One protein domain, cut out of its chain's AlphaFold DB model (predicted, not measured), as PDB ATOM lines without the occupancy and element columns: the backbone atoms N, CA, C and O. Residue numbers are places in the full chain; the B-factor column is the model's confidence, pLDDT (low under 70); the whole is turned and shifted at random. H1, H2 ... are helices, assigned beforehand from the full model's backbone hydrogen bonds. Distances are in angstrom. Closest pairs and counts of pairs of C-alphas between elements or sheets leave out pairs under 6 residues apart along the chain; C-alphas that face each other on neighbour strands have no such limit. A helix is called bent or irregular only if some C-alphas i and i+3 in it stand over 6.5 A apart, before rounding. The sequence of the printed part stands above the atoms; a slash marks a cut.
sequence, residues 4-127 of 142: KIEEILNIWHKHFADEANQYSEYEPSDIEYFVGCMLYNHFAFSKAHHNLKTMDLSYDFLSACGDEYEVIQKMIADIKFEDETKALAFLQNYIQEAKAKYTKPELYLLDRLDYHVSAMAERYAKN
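Overview. This is residues 4 to 127 of the 142 residues of an uncharacterized protein of Sulfurimonas sediminis (UniProt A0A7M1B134). The longest helix, H6, folds back on H5 as a helical hairpin, and the two stand side by side with H2 in an up-and-down bundle of three helices, each running against the one before it in the chain. H2 runs through the middle of the domain, H1 and H4 make an antiparallel pair that crosses it on the side away from H6, and residues 44 to 58 fold back from the end of H2 to the short H3. The printed part has 124 residues with six named helices, H1 to H6 in order along the chain, and no named strand, and the class is all helix. The whole is compact, with a radius of gyration of the C-alphas of 14.3 A and spans of 47 by 31 by 26 A.

Arrangement. H6, residues 104 to 125, has a kink of 45 degrees near residue 111 and is irregular, with C-alphas 106 and 109 being 7.7 A apart. It touches H5, residues 84 to 99, at a shallow tilt of 19 degrees, opposite ways, as a hairpin; their closest C-alphas, of Leu 107 and Lys 99, are 6.4 A apart. With residues 106 to 113 alone, H6 touches the hub H2, residues 28 to 43, at a shallow tilt of 20 degrees, the same way; the closest C-alphas are those of Leu 110 and Tyr 33, 5.4 A apart. H2 and H5 touch at a shallow tilt of 3 degrees, opposite ways, with the closest C-alphas, of Glu 32 and Ala 98, 6.3 A apart. H1, residues 4 to 16, touches H2 with residues 8 to 13 alone, at a steep tilt of 46 degrees, the closest C-alphas being those of Trp 12 and Ile 31, 6.8 A apart. H4, residues 68 to 77, touches H1 at a shallow tilt of 13 degrees, opposite ways, with the C-alphas of Ile 72 and Ile 8 closest at 6.0 A. H4 also touches H2, at residues 38 to 42 of H2 alone; the closest C-alphas are those of Ile 76 and Leu 39, 6.6 A apart. H3, residues 59 to 64, touches no helix and is close to but not clearly touching H4, the closest C-alphas, of Leu 62 and Tyr 69, being 7.3 A apart. Every O i to N i+4 pair is within hydrogen-bond range in H1, H3, H4 and H5, against 11 of 12 in H2 and 14 of 18 in H6.

Along the chain. H6 is 28.5 A from first to last C-alpha and ends with C-alpha 125 at (219.930, 287.077, 105.231). H2 is 23.8 A long, H5 22.3 A and H1 18.7 A. H1 begins with C-alpha 4 at (202.515, 266.725, 97.719).

Size, cuts and confidence. The two C-alphas farthest apart, of Ala 20 and Asn 127, are 46.9 A apart. The printed part has no cut; the links H1 to H2 and H2 to H3 are long. The mean pLDDT of the printed part is 94.0, and no printed residue is under 70.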
ATOM      1  N   LYS A   4     203.251 266.870  96.453       92.19
ATOM      2  CA  LYS A   4     202.515 266.725  97.719       92.19
ATOM      3  C   LYS A   4     201.679 267.964  98.026       92.19
ATOM      4  O   LYS A   4     200.576 267.841  98.543       92.19
ATOM      5  N   ILE A   5     202.193 269.151  97.696       94.94
ATOM      6  CA  ILE A   5     201.444 270.404  97.845       94.94
ATOM      7  C   ILE A   5     200.274 270.454  96.874       94.94
ATOM      8  O   ILE A   5     199.182 270.841  97.272       94.94
ATOM      9  N   GLU A   6     200.470 270.042  95.623       95.12
ATOM     10  CA  GLU A   6     199.372 269.959  94.656       95.12
ATOM     11  C   GLU A   6     198.271 269.013  95.149       95.12
ATOM     12  O   GLU A   6     197.094 269.344  95.054       95.12
ATOM     13  N   GLU A   7     198.635 267.868  95.728       96.38
ATOM     14  CA  GLU A   7     197.679 266.938  96.340       96.38
ATOM     15  C   GLU A   7     196.923 267.579  97.518       96.38
ATOM     16  O   GLU A   7     195.695 267.504  97.545       96.38
ATOM     17  N   ILE A   8     197.620 268.263  98.434       96.69
ATOM     18  CA  ILE A   8     197.003 269.013  99.546       96.69
ATOM     19  C   ILE A   8     196.005 270.052  99.021       96.69
ATOM     20  O   ILE A   8     194.857 270.094  99.460       96.69
ATOM     21  N   LEU A   9     196.430 270.877  98.062       97.25
ATOM     22  CA  LEU A   9     195.592 271.923  97.482       97.25
ATOM     23  C   LEU A   9     194.367 271.328  96.791       97.25
ATOM     24  O   LEU A   9     193.264 271.831  96.974       97.25
ATOM     25  N   ASN A  10     194.533 270.242  96.038       96.75
ATOM     26  CA  ASN A  10     193.430 269.586  95.342       96.75
ATOM     27  C   ASN A  10     192.366 269.041  96.302       96.75
ATOM     28  O   ASN A  10     191.183 269.095  95.969       96.75
ATOM     29  N   ILE A  11     192.763 268.523  97.469       96.75
ATOM     30  CA  ILE A  11     191.822 268.041  98.490       96.75
ATOM     31  C   ILE A  11     190.926 269.191  98.956       96.75
ATOM     32  O   ILE A  11     189.703 269.092  98.846       96.75
ATOM     33  N   TRP A  12     191.510 270.304  99.405       96.81
ATOM     34  CA  TRP A  12     190.718 271.430  99.901       96.81
ATOM     35  C   TRP A  12     189.966 272.179  98.806       96.81
ATOM     36  O   TRP A  12     188.788 272.462  98.995       96.81
ATOM     37  N   HIS A  13     190.569 272.419  97.641       96.88
ATOM     38  CA  HIS A  13     189.846 273.011  96.506       96.88
ATOM     39  C   HIS A  13     188.623 272.175  96.124       96.88
ATOM     40  O   HIS A  13     187.566 272.726  95.841       96.88
ATOM     41  N   LYS A  14     188.725 270.840  96.161       96.62
ATOM     42  CA  LYS A  14     187.580 269.958  95.908       96.62
ATOM     43  C   LYS A  14     186.550 269.998  97.038       96.62
ATOM     44  O   LYS A  14     185.358 269.975  96.748       96.62
ATOM     45  N   HIS A  15     186.992 270.033  98.293       96.06
ATOM     46  CA  HIS A  15     186.115 270.112  99.466       96.06
ATOM     47  C   HIS A  15     185.268 271.388  99.458       96.06
ATOM     48  O   HIS A  15     184.046 271.315  99.572       96.06
ATOM     49  N   PHE A  16     185.908 272.539  99.241       96.44
ATOM     50  CA  PHE A  16     185.274 273.860  99.241       96.44
ATOM     51  C   PHE A  16     184.610 274.237  97.906       96.44
ATOM     52  O   PHE A  16     183.914 275.249  97.821       96.44
ATOM     53  N   ALA A  17     184.762 273.416  96.861       95.19
ATOM     54  CA  ALA A  17     183.945 273.531  95.653       95.19
ATOM     55  C   ALA A  17     182.467 273.179  95.905       95.19
ATOM     56  O   ALA A  17     181.609 273.574  95.118       95.19
ATOM     57  N   ASP A  18     182.165 272.442  96.979       94.94
ATOM     58  CA  ASP A  18     180.803 272.268  97.474       94.94
ATOM     59  C   ASP A  18     180.427 273.460  98.366       94.94
ATOM     60  O   ASP A  18     181.015 273.660  99.430       94.94
ATOM     61  N   GLU A  19     179.436 274.247  97.941       93.31
ATOM     62  CA  GLU A  19     178.950 275.425  98.676       93.31
ATOM     63  C   GLU A  19     178.517 275.091 100.112       93.31
ATOM     64  O   GLU A  19     178.647 275.932 100.999       93.31
ATOM     65  N   ALA A  20     178.058 273.861 100.378       93.81
ATOM     66  CA  ALA A  20     177.675 273.434 101.724       93.81
ATOM     67  C   ALA A  20     178.860 273.375 102.705       93.81
ATOM     68  O   ALA A  20     178.656 273.415 103.918       93.81
ATOM     69  N   ASN A  21     180.081 273.289 102.176       93.88
ATOM     70  CA  ASN A  21     181.316 273.219 102.946       93.88
ATOM     71  C   ASN A  21     182.057 274.560 102.998       93.88
ATOM     72  O   ASN A  21     183.110 274.632 103.622       93.88
ATOM     73  N   GLN A  22     181.565 275.613 102.338       94.94
ATOM     74  CA  GLN A  22     182.233 276.913 102.327       94.94
ATOM     75  C   GLN A  22     182.089 277.634 103.672       94.94
ATOM     76  O   GLN A  22     181.037 277.615 104.313       94.94
ATOM     77  N   TYR A  23     183.166 278.291 104.094       92.38
ATOM     78  CA  TYR A  23     183.150 279.236 105.209       92.38
ATOM     79  C   TYR A  23     182.746 280.635 104.715       92.38
ATOM     80  O   TYR A  23     182.458 280.847 103.534       92.38
ATOM     81  N   SER A  24     182.655 281.599 105.633       90.25
ATOM     82  CA  SER A  24     182.191 282.945 105.282       90.25
ATOM     83  C   SER A  24     183.217 283.665 104.406       90.25
ATOM     84  O   SER A  24     184.403 283.608 104.694       90.25
ATOM     85  N   GLU A  25     182.753 284.371 103.371       87.94
ATOM     86  CA  GLU A  25     183.620 285.142 102.455       87.94
ATOM     87  C   GLU A  25     184.652 284.289 101.695       87.94
ATOM     88  O   GLU A  25     185.708 284.790 101.333       87.94
ATOM     89  N   TYR A  26     184.339 283.014 101.430       93.06
ATOM     90  CA  TYR A  26     185.216 282.106 100.688       93.06
ATOM     91  C   TYR A  26     185.700 282.702  99.357       93.06
ATOM     92  O   TYR A  26     184.903 282.961  98.448       93.06
ATOM     93  N   GLU A  27     187.020 282.811  99.216       93.62
ATOM     94  CA  GLU A  27     187.698 283.000  97.939       93.62
ATOM     95  C   GLU A  27     188.628 281.810  97.653       93.62
ATOM     96  O   GLU A  27     189.297 281.310  98.557       93.62
ATOM     97  N   PRO A  28     188.748 281.341  96.396       93.88
ATOM     98  CA  PRO A  28     189.628 280.214  96.079       93.88
ATOM     99  C   PRO A  28     191.091 280.430  96.502       93.88
ATOM    100  O   PRO A  28     191.759 279.483  96.914       93.88
ATOM    101  N   SER A  29     191.588 281.668  96.441       96.12
ATOM    102  CA  SER A  29     192.957 282.032  96.834       96.12
ATOM    103  C   SER A  29     193.244 281.857  98.325       96.12
ATOM    104  O   SER A  29     194.407 281.688  98.718       96.12
ATOM    105  N   ASP A  30     192.205 281.852  99.157       95.56
ATOM    106  CA  ASP A  30     192.320 281.623 100.589       95.56
ATOM    107  C   ASP A  30     192.853 280.221 100.891       95.56
ATOM    108  O   ASP A  30     193.571 280.033 101.872       95.56
ATOM    109  N   ILE A  31     192.550 279.231 100.044       96.62
ATOM    110  CA  ILE A  31     193.041 277.859 100.215       96.62
ATOM    111  C   ILE A  31     194.566 277.849 100.179       96.62
ATOM    112  O   ILE A  31     195.211 277.310 101.085       96.62
ATOM    113  N   GLU A  32     195.169 278.505  99.184       97.62
ATOM    114  CA  GLU A  32     196.616 278.654  99.130       97.62
ATOM    115  C   GLU A  32     197.163 279.441 100.327       97.62
ATOM    116  O   GLU A  32     198.237 279.110 100.844       97.62
ATOM    117  N   TYR A  33     196.439 280.455 100.795       97.50
ATOM    118  CA  TYR A  33     196.825 281.200 101.987       97.50
ATOM    119  C   TYR A  33     196.846 280.310 103.238       97.50
ATOM    120  O   TYR A  33     197.865 280.265 103.933       97.50
ATOM    121  N   PHE A  34     195.780 279.557 103.512       97.19
ATOM    122  CA  PHE A  34     195.676 278.714 104.702       97.19
ATOM    123  C   PHE A  34     196.679 277.559 104.684       97.19
ATOM    124  O   PHE A  34     197.321 277.300 105.706       97.19
ATOM    125  N   VAL A  35     196.912 276.926 103.528       97.38
ATOM    126  CA  VAL A  35     198.008 275.951 103.371       97.38
ATOM    127  C   VAL A  35     199.359 276.621 103.633       97.38
ATOM    128  O   VAL A  35     200.199 276.057 104.336       97.38
ATOM    129  N   GLY A  36     199.566 277.847 103.148       97.56
ATOM    130  CA  GLY A  36     200.765 278.638 103.428       97.56
ATOM    131  C   GLY A  36     200.974 278.911 104.921       97.56
ATOM    132  O   GLY A  36     202.085 278.744 105.426       97.56
ATOM    133  N   CYS A  37     199.911 279.255 105.652       97.25
ATOM    134  CA  CYS A  37     199.937 279.412 107.108       97.25
ATOM    135  C   CYS A  37     200.259 278.094 107.825       97.25
ATOM    136  O   CYS A  37     201.062 278.086 108.759       97.25
ATOM    137  N   MET A  38     199.693 276.969 107.387       97.50
ATOM    138  CA  MET A  38     200.013 275.663 107.968       97.50
ATOM    139  C   MET A  38     201.468 275.256 107.724       97.50
ATOM    140  O   MET A  38     202.122 274.786 108.654       97.50
ATOM    141  N   LEU A  39     201.998 275.479 106.518       97.44
ATOM    142  CA  LEU A  39     203.415 275.261 106.205       97.44
ATOM    143  C   LEU A  39     204.309 276.145 107.078       97.44
ATOM    144  O   LEU A  39     205.265 275.655 107.676       97.44
ATOM    145  N   TYR A  40     203.968 277.429 107.201       97.12
ATOM    146  CA  TYR A  40     204.675 278.372 108.064       97.12
ATOM    147  C   TYR A  40     204.749 277.877 109.516       97.12
ATOM    148  O   TYR A  40     205.830 277.834 110.104       97.12
ATOM    149  N   ASN A  41     203.607 277.461 110.069       96.25
ATOM    150  CA  ASN A  41     203.500 276.953 111.435       96.25
ATOM    151  C   ASN A  41     204.293 275.659 111.632       96.25
ATOM    152  O   ASN A  41     204.954 275.494 112.655       96.25
ATOM    153  N   HIS A  42     204.242 274.755 110.651       96.69
ATOM    154  CA  HIS A  42     204.950 273.478 110.684       96.69
ATOM    155  C   HIS A  42     206.472 273.648 110.628       96.69
ATOM    156  O   HIS A  42     207.194 272.995 111.378       96.69
ATOM    157  N   PHE A  43     206.975 274.558 109.791       95.69
ATOM    158  CA  PHE A  43     208.416 274.812 109.691       95.69
ATOM    159  C   PHE A  43     209.000 275.496 110.931       95.69
ATOM    160  O   PHE A  43     210.205 275.397 111.148       95.69
ATOM    161  N   ALA A  44     208.165 276.151 111.748       93.44
ATOM    162  CA  ALA A  44     208.515 276.656 113.078       93.44
ATOM    163  C   ALA A  44     209.819 277.485 113.119       93.44
ATOM    164  O   ALA A  44     210.660 277.309 114.000       93.44
ATOM    165  N   PHE A  45     209.970 278.404 112.159       93.88
ATOM    166  CA  PHE A  45     211.195 279.171 111.921       93.88
ATOM    167  C   PHE A  45     211.753 279.864 113.175       93.88
ATOM    168  O   PHE A  45     211.113 280.741 113.765       93.88
ATOM    169  N   SER A  46     213.000 279.557 113.530       91.12
ATOM    170  CA  SER A  46     213.670 280.103 114.716       91.12
ATOM    171  C   SER A  46     213.806 281.633 114.726       91.12
ATOM    172  O   SER A  46     213.747 282.250 115.794       91.12
ATOM    173  N   LYS A  47     213.936 282.271 113.552       89.69
ATOM    174  CA  LYS A  47     214.035 283.740 113.405       89.69
ATOM    175  C   LYS A  47     212.682 284.425 113.149       89.69
ATOM    176  O   LYS A  47     212.638 285.608 112.778       89.69
ATOM    177  N   ALA A  48     211.567 283.717 113.340       87.50
ATOM    178  CA  ALA A  48     210.241 284.322 113.380       87.50
ATOM    179  C   ALA A  48     210.113 285.267 114.583       87.50
ATOM    180  O   ALA A  48     210.560 284.959 115.692       87.50
ATOM    181  N   HIS A  49     209.494 286.436 114.378       83.38
ATOM    182  CA  HIS A  49     209.271 287.374 115.477       83.38
ATOM    183  C   HIS A  49     208.434 286.703 116.578       83.38
ATOM    184  O   HIS A  49     207.544 285.923 116.264       83.38
ATOM    185  N   HIS A  50     208.666 287.012 117.860       79.69
ATOM    186  CA  HIS A  50     208.013 286.295 118.968       79.69
ATOM    187  C   HIS A  50     206.478 286.258 118.850       79.69
ATOM    188  O   HIS A  50     205.862 285.227 119.092       79.69
ATOM    189  N   ASN A  51     205.877 287.373 118.433       78.06
ATOM    190  CA  ASN A  51     204.424 287.507 118.255       78.06
ATOM    191  C   ASN A  51     203.906 286.958 116.916       78.06
ATOM    192  O   ASN A  51     202.731 287.102 116.621       78.06
ATOM    193  N   LEU A  52     204.788 286.406 116.088       83.62
ATOM    194  CA  LEU A  52     204.489 285.894 114.754       83.62
ATOM    195  C   LEU A  52     205.156 284.528 114.539       83.62
ATOM    196  O   LEU A  52     205.513 284.193 113.417       83.62
ATOM    197  N   LYS A  53     205.389 283.768 115.619       85.88
ATOM    198  CA  LYS A  53     205.920 282.396 115.544       85.88
ATOM    199  C   LYS A  53     204.958 281.447 114.844       85.88
ATOM    200  O   LYS A  53     205.392 280.461 114.262       85.88
ATOM    201  N   THR A  54     203.675 281.760 114.928       89.06
ATOM    202  CA  THR A  54     202.599 281.067 114.241       89.06
ATOM    203  C   THR A  54     201.687 282.090 113.583       89.06
ATOM    204  O   THR A  54     201.620 283.247 114.006       89.06
ATOM    205  N   MET A  55     200.994 281.643 112.549       91.25
ATOM    206  CA  MET A  55     199.868 282.310 111.926       91.25
ATOM    207  C   MET A  55     198.588 281.636 112.386       91.25
ATOM    208  O   MET A  55     198.482 280.406 112.356       91.25
ATOM    209  N   ASP A  56     197.628 282.451 112.802       88.06
ATOM    210  CA  ASP A  56     196.303 281.965 113.151       88.06
ATOM    211  C   ASP A  56     195.545 281.560 111.883       88.06
ATOM    212  O   ASP A  56     195.633 282.215 110.842       88.06
ATOM    213  N   LEU A  57     194.794 280.468 111.989       91.00
ATOM    214  CA  LEU A  57     193.803 280.053 111.001       91.00
ATOM    215  C   LEU A  57     192.433 280.490 111.527       91.00
ATOM    216  O   LEU A  57     192.187 280.398 112.734       91.00
ATOM    217  N   SER A  58     191.558 280.998 110.659       90.06
ATOM    218  CA  SER A  58     190.257 281.491 111.108       90.06
ATOM    219  C   SER A  58     189.382 280.342 111.619       90.06
ATOM    220  O   SER A  58     189.459 279.206 111.150       90.06
ATOM    221  N   TYR A  59     188.567 280.622 112.640       90.31
ATOM    222  CA  TYR A  59     187.741 279.594 113.278       90.31
ATOM    223  C   TYR A  59     186.695 279.009 112.321       90.31
ATOM    224  O   TYR A  59     186.437 277.810 112.347       90.31
ATOM    225  N   ASP A  60     186.096 279.851 111.483       92.62
ATOM    226  CA  ASP A  60     185.111 279.437 110.490       92.62
ATOM    227  C   ASP A  60     185.723 278.518 109.427       92.62
ATOM    228  O   ASP A  60     185.142 277.473 109.145       92.62
ATOM    229  N   PHE A  61     186.926 278.829 108.937       94.12
ATOM    230  CA  PHE A  61     187.699 277.949 108.064       94.12
ATOM    231  C   PHE A  61     187.942 276.591 108.730       94.12
ATOM    232  O   PHE A  61     187.569 275.557 108.182       94.12
ATOM    233  N   LEU A  62     188.498 276.592 109.948       93.50
ATOM    234  CA  LEU A  62     188.783 275.360 110.692       93.50
ATOM    235  C   LEU A  62     187.525 274.517 110.922       93.50
ATOM    236  O   LEU A  62     187.568 273.296 110.794       93.50
ATOM    237  N   SER A  63     186.404 275.163 111.245       92.88
ATOM    238  CA  SER A  63     185.120 274.487 111.430       92.88
ATOM    239  C   SER A  63     184.581 273.899 110.126       92.88
ATOM    240  O   SER A  63     183.900 272.875 110.169       92.88
ATOM    241  N   ALA A  64     184.850 274.539 108.990       95.25
ATOM    242  CA  ALA A  64     184.369 274.124 107.679       95.25
ATOM    243  C   ALA A  64     185.228 273.018 107.039       95.25
ATOM    244  O   ALA A  64     184.729 272.251 106.219       95.25
ATOM    245  N   CYS A  65     186.497 272.873 107.440       93.12
ATOM    246  CA  CYS A  65     187.386 271.828 106.922       93.12
ATOM    247  C   CYS A  65     186.922 270.391 107.222       93.12
ATOM    248  O   CYS A  65     187.302 269.477 106.495       93.12
ATOM    249  N   GLY A  66     186.159 270.168 108.299       91.19
ATOM    250  CA  GLY A  66     185.767 268.823 108.731       91.19
ATOM    251  C   GLY A  66     186.964 267.870 108.886       91.19
ATOM    252  O   GLY A  66     188.039 268.270 109.340       91.19
ATOM    253  N   ASP A  67     186.787 266.615 108.469       91.75
ATOM    254  CA  ASP A  67     187.817 265.567 108.569       91.75
ATOM    255  C   ASP A  67     189.054 265.846 107.688       91.75
ATOM    256  O   ASP A  67     190.156 265.380 107.994       91.75
ATOM    257  N   GLU A  68     188.912 266.649 106.623       93.38
ATOM    258  CA  GLU A  68     190.013 266.967 105.701       93.38
ATOM    259  C   GLU A  68     191.132 267.767 106.381       93.38
ATOM    260  O   GLU A  68     192.292 267.693 105.966       93.38
ATOM    261  N   TYR A  69     190.824 268.491 107.466       95.00
ATOM    262  CA  TYR A  69     191.839 269.204 108.240       95.00
ATOM    263  C   TYR A  69     192.926 268.258 108.758       95.00
ATOM    264  O   TYR A  69     194.118 268.519 108.587       95.00
ATOM    265  N   GLU A  70     192.535 267.139 109.375       94.75
ATOM    266  CA  GLU A  70     193.493 266.189 109.942       94.75
ATOM    267  C   GLU A  70     194.311 265.482 108.861       94.75
ATOM    268  O   GLU A  70     195.489 265.176 109.071       94.75
ATOM    269  N   VAL A  71     193.693 265.204 107.709       95.38
ATOM    270  CA  VAL A  71     194.368 264.601 106.553       95.38
ATOM    271  C   VAL A  71     195.477 265.528 106.071       95.38
ATOM    272  O   VAL A  71     196.640 265.123 106.002       95.38
ATOM    273  N   ILE A  72     195.148 266.794 105.823       96.00
ATOM    274  CA  ILE A  72     196.110 267.781 105.331       96.00
ATOM    275  C   ILE A  72     197.173 268.101 106.375       96.00
ATOM    276  O   ILE A  72     198.352 268.191 106.033       96.00
ATOM    277  N   GLN A  73     196.810 268.183 107.656       96.06
ATOM    278  CA  GLN A  73     197.780 268.368 108.733       96.06
ATOM    279  C   GLN A  73     198.834 267.251 108.746       96.06
ATOM    280  O   GLN A  73     200.025 267.538 108.876       96.06
ATOM    281  N   LYS A  74     198.426 265.986 108.563       96.25
ATOM    282  CA  LYS A  74     199.352 264.843 108.469       96.25
ATOM    283  C   LYS A  74     200.241 264.937 107.229       96.25
ATOM    284  O   LYS A  74     201.449 264.747 107.338       96.25
ATOM    285  N   MET A  75     199.675 265.292 106.075       97.25
ATOM    286  CA  MET A  75     200.448 265.466 104.838       97.25
ATOM    287  C   MET A  75     201.494 266.580 104.959       97.25
ATOM    288  O   MET A  75     202.625 266.409 104.506       97.25
ATOM    289  N   ILE A  76     201.144 267.698 105.603       96.81
ATOM    290  CA  ILE A  76     202.073 268.801 105.872       96.81
ATOM    291  C   ILE A  76     203.173 268.363 106.841       96.81
ATOM    292  O   ILE A  76     204.340 268.667 106.601       96.81
ATOM    293  N   ALA A  77     202.840 267.590 107.880       95.56
ATOM    294  CA  ALA A  77     203.816 267.092 108.852       95.56
ATOM    295  C   ALA A  77     204.927 266.221 108.222       95.56
ATOM    296  O   ALA A  77     206.054 266.162 108.731       95.56
ATOM    297  N   ASP A  78     204.629 265.577 107.091       95.62
ATOM    298  CA  ASP A  78     205.570 264.761 106.317       95.62
ATOM    299  C   ASP A  78     206.505 265.578 105.412       95.62
ATOM    300  O   ASP A  78     207.439 265.025 104.817       95.62
ATOM    301  N   ILE A  79     206.286 266.888 105.290       95.44
ATOM    302  CA  ILE A  79     207.161 267.794 104.548       95.44
ATOM    303  C   ILE A  79     208.292 268.222 105.480       95.44
ATOM    304  O   ILE A  79     208.079 268.906 106.479       95.44
ATOM    305  N   LYS A  80     209.517 267.801 105.166       94.75
ATOM    306  CA  LYS A  80     210.706 268.076 105.978       94.75
ATOM    307  C   LYS A  80     211.829 268.578 105.095       94.75
ATOM    308  O   LYS A  80     212.034 268.075 103.994       94.75
ATOM    309  N   PHE A  81     212.578 269.536 105.620       95.44
ATOM    310  CA  PHE A  81     213.759 270.091 104.978       95.44
ATOM    311  C   PHE A  81     214.973 269.887 105.874       95.44
ATOM    312  O   PHE A  81     214.847 269.754 107.089       95.44
ATOM    313  N   GLU A  82     216.152 269.855 105.259       94.75
ATOM    314  CA  GLU A  82     217.421 269.720 105.982       94.75
ATOM    315  C   GLU A  82     217.702 270.924 106.887       94.75
ATOM    316  O   GLU A  82     218.296 270.771 107.951       94.75
ATOM    317  N   ASP A  83     217.271 272.115 106.464       94.56
ATOM    318  CA  ASP A  83     217.475 273.362 107.187       94.56
ATOM    319  C   ASP A  83     216.334 274.367 106.941       94.56
ATOM    320  O   ASP A  83     215.559 274.265 105.984       94.56
ATOM    321  N   GLU A  84     216.252 275.362 107.827       95.12
ATOM    322  CA  GLU A  84     215.235 276.416 107.780       95.12
ATOM    323  C   GLU A  84     215.369 277.322 106.543       95.12
ATOM    324  O   GLU A  84     214.373 277.877 106.089       95.12
ATOM    325  N   THR A  85     216.561 277.459 105.951       94.12
ATOM    326  CA  THR A  85     216.761 278.281 104.742       94.12
ATOM    327  C   THR A  85     216.091 277.630 103.535       94.12
ATOM    328  O   THR A  85     215.432 278.311 102.751       94.12
ATOM    329  N   LYS A  86     216.197 276.302 103.399       96.12
ATOM    330  CA  LYS A  86     215.498 275.529 102.365       96.12
ATOM    331  C   LYS A  86     213.986 275.560 102.561       96.12
ATOM    332  O   LYS A  86     213.268 275.779 101.590       96.12
ATOM    333  N   ALA A  87     213.511 275.403 103.799       97.06
ATOM    334  CA  ALA A  87     212.087 275.523 104.119       97.06
ATOM    335  C   ALA A  87     211.543 276.925 103.793       97.06
ATOM    336  O   ALA A  87     210.443 277.069 103.261       97.06
ATOM    337  N   LEU A  88     212.337 277.966 104.054       96.75
ATOM    338  CA  LEU A  88     211.981 279.346 103.742       96.75
ATOM    339  C   LEU A  88     211.922 279.598 102.237       96.75
ATOM    340  O   LEU A  88     210.929 280.130 101.750       96.75
ATOM    341  N   ALA A  89     212.944 279.172 101.493       96.38
ATOM    342  CA  ALA A  89     212.957 279.287 100.038       96.38
ATOM    343  C   ALA A  89     211.775 278.536  99.406       96.38
ATOM    344  O   ALA A  89     211.135 279.040  98.484       96.38
ATOM    345  N   PHE A  90     211.449 277.355  99.936       97.25
ATOM    346  CA  PHE A  90     210.268 276.603  99.533       97.25
ATOM    347  C   PHE A  90     208.977 277.392  99.769       97.25
ATOM    348  O   PHE A  90     208.181 277.535  98.845       97.25
ATOM    349  N   LEU A  91     208.785 277.944 100.971       97.69
ATOM    350  CA  LEU A  91     207.591 278.720 101.307       97.69
ATOM    351  C   LEU A  91     207.465 279.988 100.447       97.69
ATOM    352  O   LEU A  91     206.375 280.303  99.983       97.69
ATOM    353  N   GLN A  92     208.570 280.691 100.182       97.56
ATOM    354  CA  GLN A  92     208.578 281.853  99.287       97.56
ATOM    355  C   GLN A  92     208.165 281.465  97.866       97.56
ATOM    356  O   GLN A  92     207.293 282.109  97.288       97.56
ATOM    357  N   ASN A  93     208.735 280.388  97.319       97.56
ATOM    358  CA  ASN A  93     208.371 279.903  95.988       97.56
ATOM    359  C   ASN A  93     206.904 279.473  95.922       97.56
ATOM    360  O   ASN A  93     206.209 279.839  94.980       97.56
ATOM    361  N   TYR A  94     206.420 278.759  96.941       98.00
ATOM    362  CA  TYR A  94     205.014 278.385  97.069       98.00
ATOM    363  C   TYR A  94     204.090 279.608  96.991       98.00
ATOM    364  O   TYR A  94     203.146 279.616  96.204       98.00
ATOM    365  N   ILE A  95     204.394 280.666  97.751       97.75
ATOM    366  CA  ILE A  95     203.601 281.902  97.761       97.75
ATOM    367  C   ILE A  95     203.630 282.588  96.389       97.75
ATOM    368  O   ILE A  95     202.585 283.020  95.908       97.75
ATOM    369  N   GLN A  96     204.789 282.671  95.728       97.50
ATOM    370  CA  GLN A  96     204.875 283.296  94.402       97.50
ATOM    371  C   GLN A  96     204.116 282.498  93.334       97.50
ATOM    372  O   GLN A  96     203.402 283.084  92.520       97.50
ATOM    373  N   GLU A  97     204.221 281.168  93.353       96.81
ATOM    374  CA  GLU A  97     203.450 280.304  92.456       96.81
ATOM    375  C   GLU A  97     201.940 280.411  92.720       96.81
ATOM    376  O   GLU A  97     201.165 280.437  91.768       96.81
ATOM    377  N   ALA A  98     201.514 280.509  93.983       96.81
ATOM    378  CA  ALA A  98     200.116 280.742  94.349       96.81
ATOM    379  C   ALA A  98     199.614 282.093  93.823       96.81
ATOM    380  O   ALA A  98     198.593 282.151  93.141       96.81
ATOM    381  N   LYS A  99     200.365 283.176  94.063       97.25
ATOM    382  CA  LYS A  99     200.013 284.532  93.616       97.25
ATOM    383  C   LYS A  99     199.858 284.638  92.100       97.25
ATOM    384  O   LYS A  99     199.029 285.404  91.622       97.25
ATOM    385  N   ALA A 100     200.623 283.863  91.334       96.94
ATOM    386  CA  ALA A 100     200.542 283.863  89.876       96.94
ATOM    387  C   ALA A 100     199.212 283.309  89.319       96.94
ATOM    388  O   ALA A 100     198.925 283.516  88.141       96.94
ATOM    389  N   LYS A 101     198.413 282.605  90.135       95.88
ATOM    390  CA  LYS A 101     197.138 281.994  89.719       95.88
ATOM    391  C   LYS A 101     195.944 282.948  89.783       95.88
ATOM    392  O   LYS A 101     194.943 282.687  89.122       95.88
ATOM    393  N   TYR A 102     196.039 284.014  90.574       96.50
ATOM    394  CA  TYR A 102     194.882 284.803  90.999       96.50
ATOM    395  C   TYR A 102     194.966 286.260  90.552       96.50
ATOM    396  O   TYR A 102     196.031 286.790  90.220       96.50
ATOM    397  N   THR A 103     193.817 286.927  90.527       95.00
ATOM    398  CA  THR A 103     193.735 288.348  90.201       95.00
ATOM    399  C   THR A 103     194.070 289.209  91.413       95.00
ATOM    400  O   THR A 103     193.978 288.781  92.555       95.00
ATOM    401  N   LYS A 104     194.447 290.472  91.182       92.31
ATOM    402  CA  LYS A 104     194.901 291.377  92.249       92.31
ATOM    403  C   LYS A 104     193.952 291.487  93.466       92.31
ATOM    404  O   LYS A 104     194.485 291.538  94.570       92.31
ATOM    405  N   PRO A 105     192.613 291.562  93.320       92.31
ATOM    406  CA  PRO A 105     191.704 291.571  94.471       92.31
ATOM    407  C   PRO A 105     191.824 290.324  95.359       92.31
ATOM    408  O   PRO A 105     191.903 290.464  96.574       92.31
ATOM    409  N   GLU A 106     191.955 289.149  94.745       92.81
ATOM    410  CA  GLU A 106     192.038 287.842  95.417       92.81
ATOM    411  C   GLU A 106     193.391 287.624  96.126       92.81
ATOM    412  O   GLU A 106     193.586 286.657  96.861       92.81
ATOM    413  N   LEU A 107     194.376 288.504  95.904       95.12
ATOM    414  CA  LEU A 107     195.725 288.356  96.458       95.12
ATOM    415  C   LEU A 107     195.888 288.921  97.864       95.12
ATOM    416  O   LEU A 107     196.974 288.787  98.420       95.12
ATOM    417  N   TYR A 108     194.865 289.533  98.464       94.62
ATOM    418  CA  TYR A 108     195.015 290.242  99.738       94.62
ATOM    419  C   TYR A 108     195.685 289.395 100.838       94.62
ATOM    420  O   TYR A 108     196.668 289.831 101.450       94.62
ATOM    421  N   LEU A 109     195.195 288.174 101.076       95.69
ATOM    422  CA  LEU A 109     195.747 287.295 102.111       95.69
ATOM    423  C   LEU A 109     197.123 286.736 101.729       95.69
ATOM    424  O   LEU A 109     198.032 286.697 102.564       95.69
ATOM    425  N   LEU A 110     197.317 286.376 100.459       97.25
ATOM    426  CA  LEU A 110     198.606 285.907  99.947       97.25
ATOM    427  C   LEU A 110     199.686 286.996 100.020       97.25
ATOM    428  O   LEU A 110     200.810 286.703 100.415       97.25
ATOM    429  N   ASP A 111     199.354 288.253  99.724       96.88
ATOM    430  CA  ASP A 111     200.257 289.401  99.858       96.88
ATOM    431  C   ASP A 111     200.620 289.662 101.322       96.88
ATOM    432  O   ASP A 111     201.771 289.976 101.637       96.88
ATOM    433  N   ARG A 112     199.663 289.488 102.240       94.12
ATOM    434  CA  ARG A 112     199.918 289.593 103.681       94.12
ATOM    435  C   ARG A 112     200.874 288.502 104.167       94.12
ATOM    436  O   ARG A 112     201.777 288.796 104.956       94.12
ATOM    437  N   LEU A 113     200.693 287.267 103.701       96.12
ATOM    438  CA  LEU A 113     201.600 286.161 104.002       96.12
ATOM    439  C   LEU A 113     202.991 286.404 103.398       96.12
ATOM    440  O   LEU A 113     203.990 286.277 104.106       96.12
ATOM    441  N   ASP A 114     203.060 286.821 102.132       97.12
ATOM    442  CA  ASP A 114     204.301 287.142 101.418       97.12
ATOM    443  C   ASP A 114     205.108 288.221 102.145       97.12
ATOM    444  O   ASP A 114     206.303 288.058 102.392       97.12
ATOM    445  N   TYR A 115     204.442 289.300 102.564       94.50
ATOM    446  CA  TYR A 115     205.061 290.374 103.336       94.50
ATOM    447  C   TYR A 115     205.708 289.848 104.621       94.50
ATOM    448  O   TYR A 115     206.858 290.173 104.931       94.50
ATOM    449  N   HIS A 116     204.991 288.999 105.362       92.69
ATOM    450  CA  HIS A 116     205.501 288.424 106.602       92.69
ATOM    451  C   HIS A 116     206.704 287.504 106.372       92.69
ATOM    452  O   HIS A 116     207.736 287.628 107.043       92.69
ATOM    453  N   VAL A 117     206.587 286.594 105.406       95.19
ATOM    454  CA  VAL A 117     207.641 285.631 105.065       95.19
ATOM    455  C   VAL A 117     208.874 286.353 104.516       95.19
ATOM    456  O   VAL A 117     209.996 286.029 104.904       95.19
ATOM    457  N   SER A 118     208.691 287.398 103.710       93.81
ATOM    458  CA  SER A 118     209.778 288.234 103.192       93.81
ATOM    459  C   SER A 118     210.507 288.995 104.303       93.81
ATOM    460  O   SER A 118     211.738 288.971 104.366       93.81
ATOM    461  N   ALA A 119     209.777 289.587 105.255       89.75
ATOM    462  CA  ALA A 119     210.385 290.233 106.420       89.75
ATOM    463  C   ALA A 119     211.185 289.244 107.289       89.75
ATOM    464  O   ALA A 119     212.183 289.609 107.916       89.75
ATOM    465  N   MET A 120     210.760 287.980 107.347       90.88
ATOM    466  CA  MET A 120     211.521 286.915 107.995       90.88
ATOM    467  C   MET A 120     212.773 286.534 107.196       90.88
ATOM    468  O   MET A 120     213.840 286.410 107.796       90.88
ATOM    469  N   ALA A 121     212.687 286.425 105.870       92.12
ATOM    470  CA  ALA A 121     213.836 286.152 105.004       92.12
ATOM    471  C   ALA A 121     214.943 287.199 105.134       92.12
ATOM    472  O   ALA A 121     216.119 286.841 105.212       92.12
ATOM    473  N   GLU A 122     214.592 288.476 105.286       91.00
ATOM    474  CA  GLU A 122     215.581 289.513 105.579       91.00
ATOM    475  C   GLU A 122     216.359 289.259 106.879       91.00
ATOM    476  O   GLU A 122     217.556 289.549 106.945       91.00
ATOM    477  N   ARG A 123     215.711 288.716 107.919       89.50
ATOM    478  CA  ARG A 123     216.377 288.388 109.192       89.50
ATOM    479  C   ARG A 123     217.359 287.232 109.031       89.50
ATOM    480  O   ARG A 123     218.459 287.309 109.582       89.50
ATOM    481  N   TYR A 124     217.002 286.207 108.254       89.69
ATOM    482  CA  TYR A 124     217.931 285.130 107.889       89.69
ATOM    483  C   TYR A 124     219.121 285.671 107.091       89.69
ATOM    484  O   TYR A 124     220.262 285.408 107.463       89.69
ATOM    485  N   ALA A 125     218.878 286.502 106.073       88.88
ATOM    486  CA  ALA A 125     219.930 287.077 105.231       88.88
ATOM    487  C   ALA A 125     220.918 287.955 106.017       88.88
ATOM    488  O   ALA A 125     222.121 287.917 105.775       88.88
ATOM    489  N   LYS A 126     220.420 288.734 106.984       88.81
ATOM    490  CA  LYS A 126     221.246 289.594 107.847       88.81
ATOM    491  C   LYS A 126     221.869 288.831 109.026       88.81
ATOM    492  O   LYS A 126     222.631 289.420 109.786       88.81
ATOM    493  N   ASN A 127     221.524 287.552 109.197       85.25
ATOM    494  CA  ASN A 127     221.828 286.740 110.372       85.25
ATOM    495  C   ASN A 127     221.521 287.457 111.702       85.25
ATOM    496  O   ASN A 127     222.287 287.395 112.662       85.25
TER     497      ASN A 127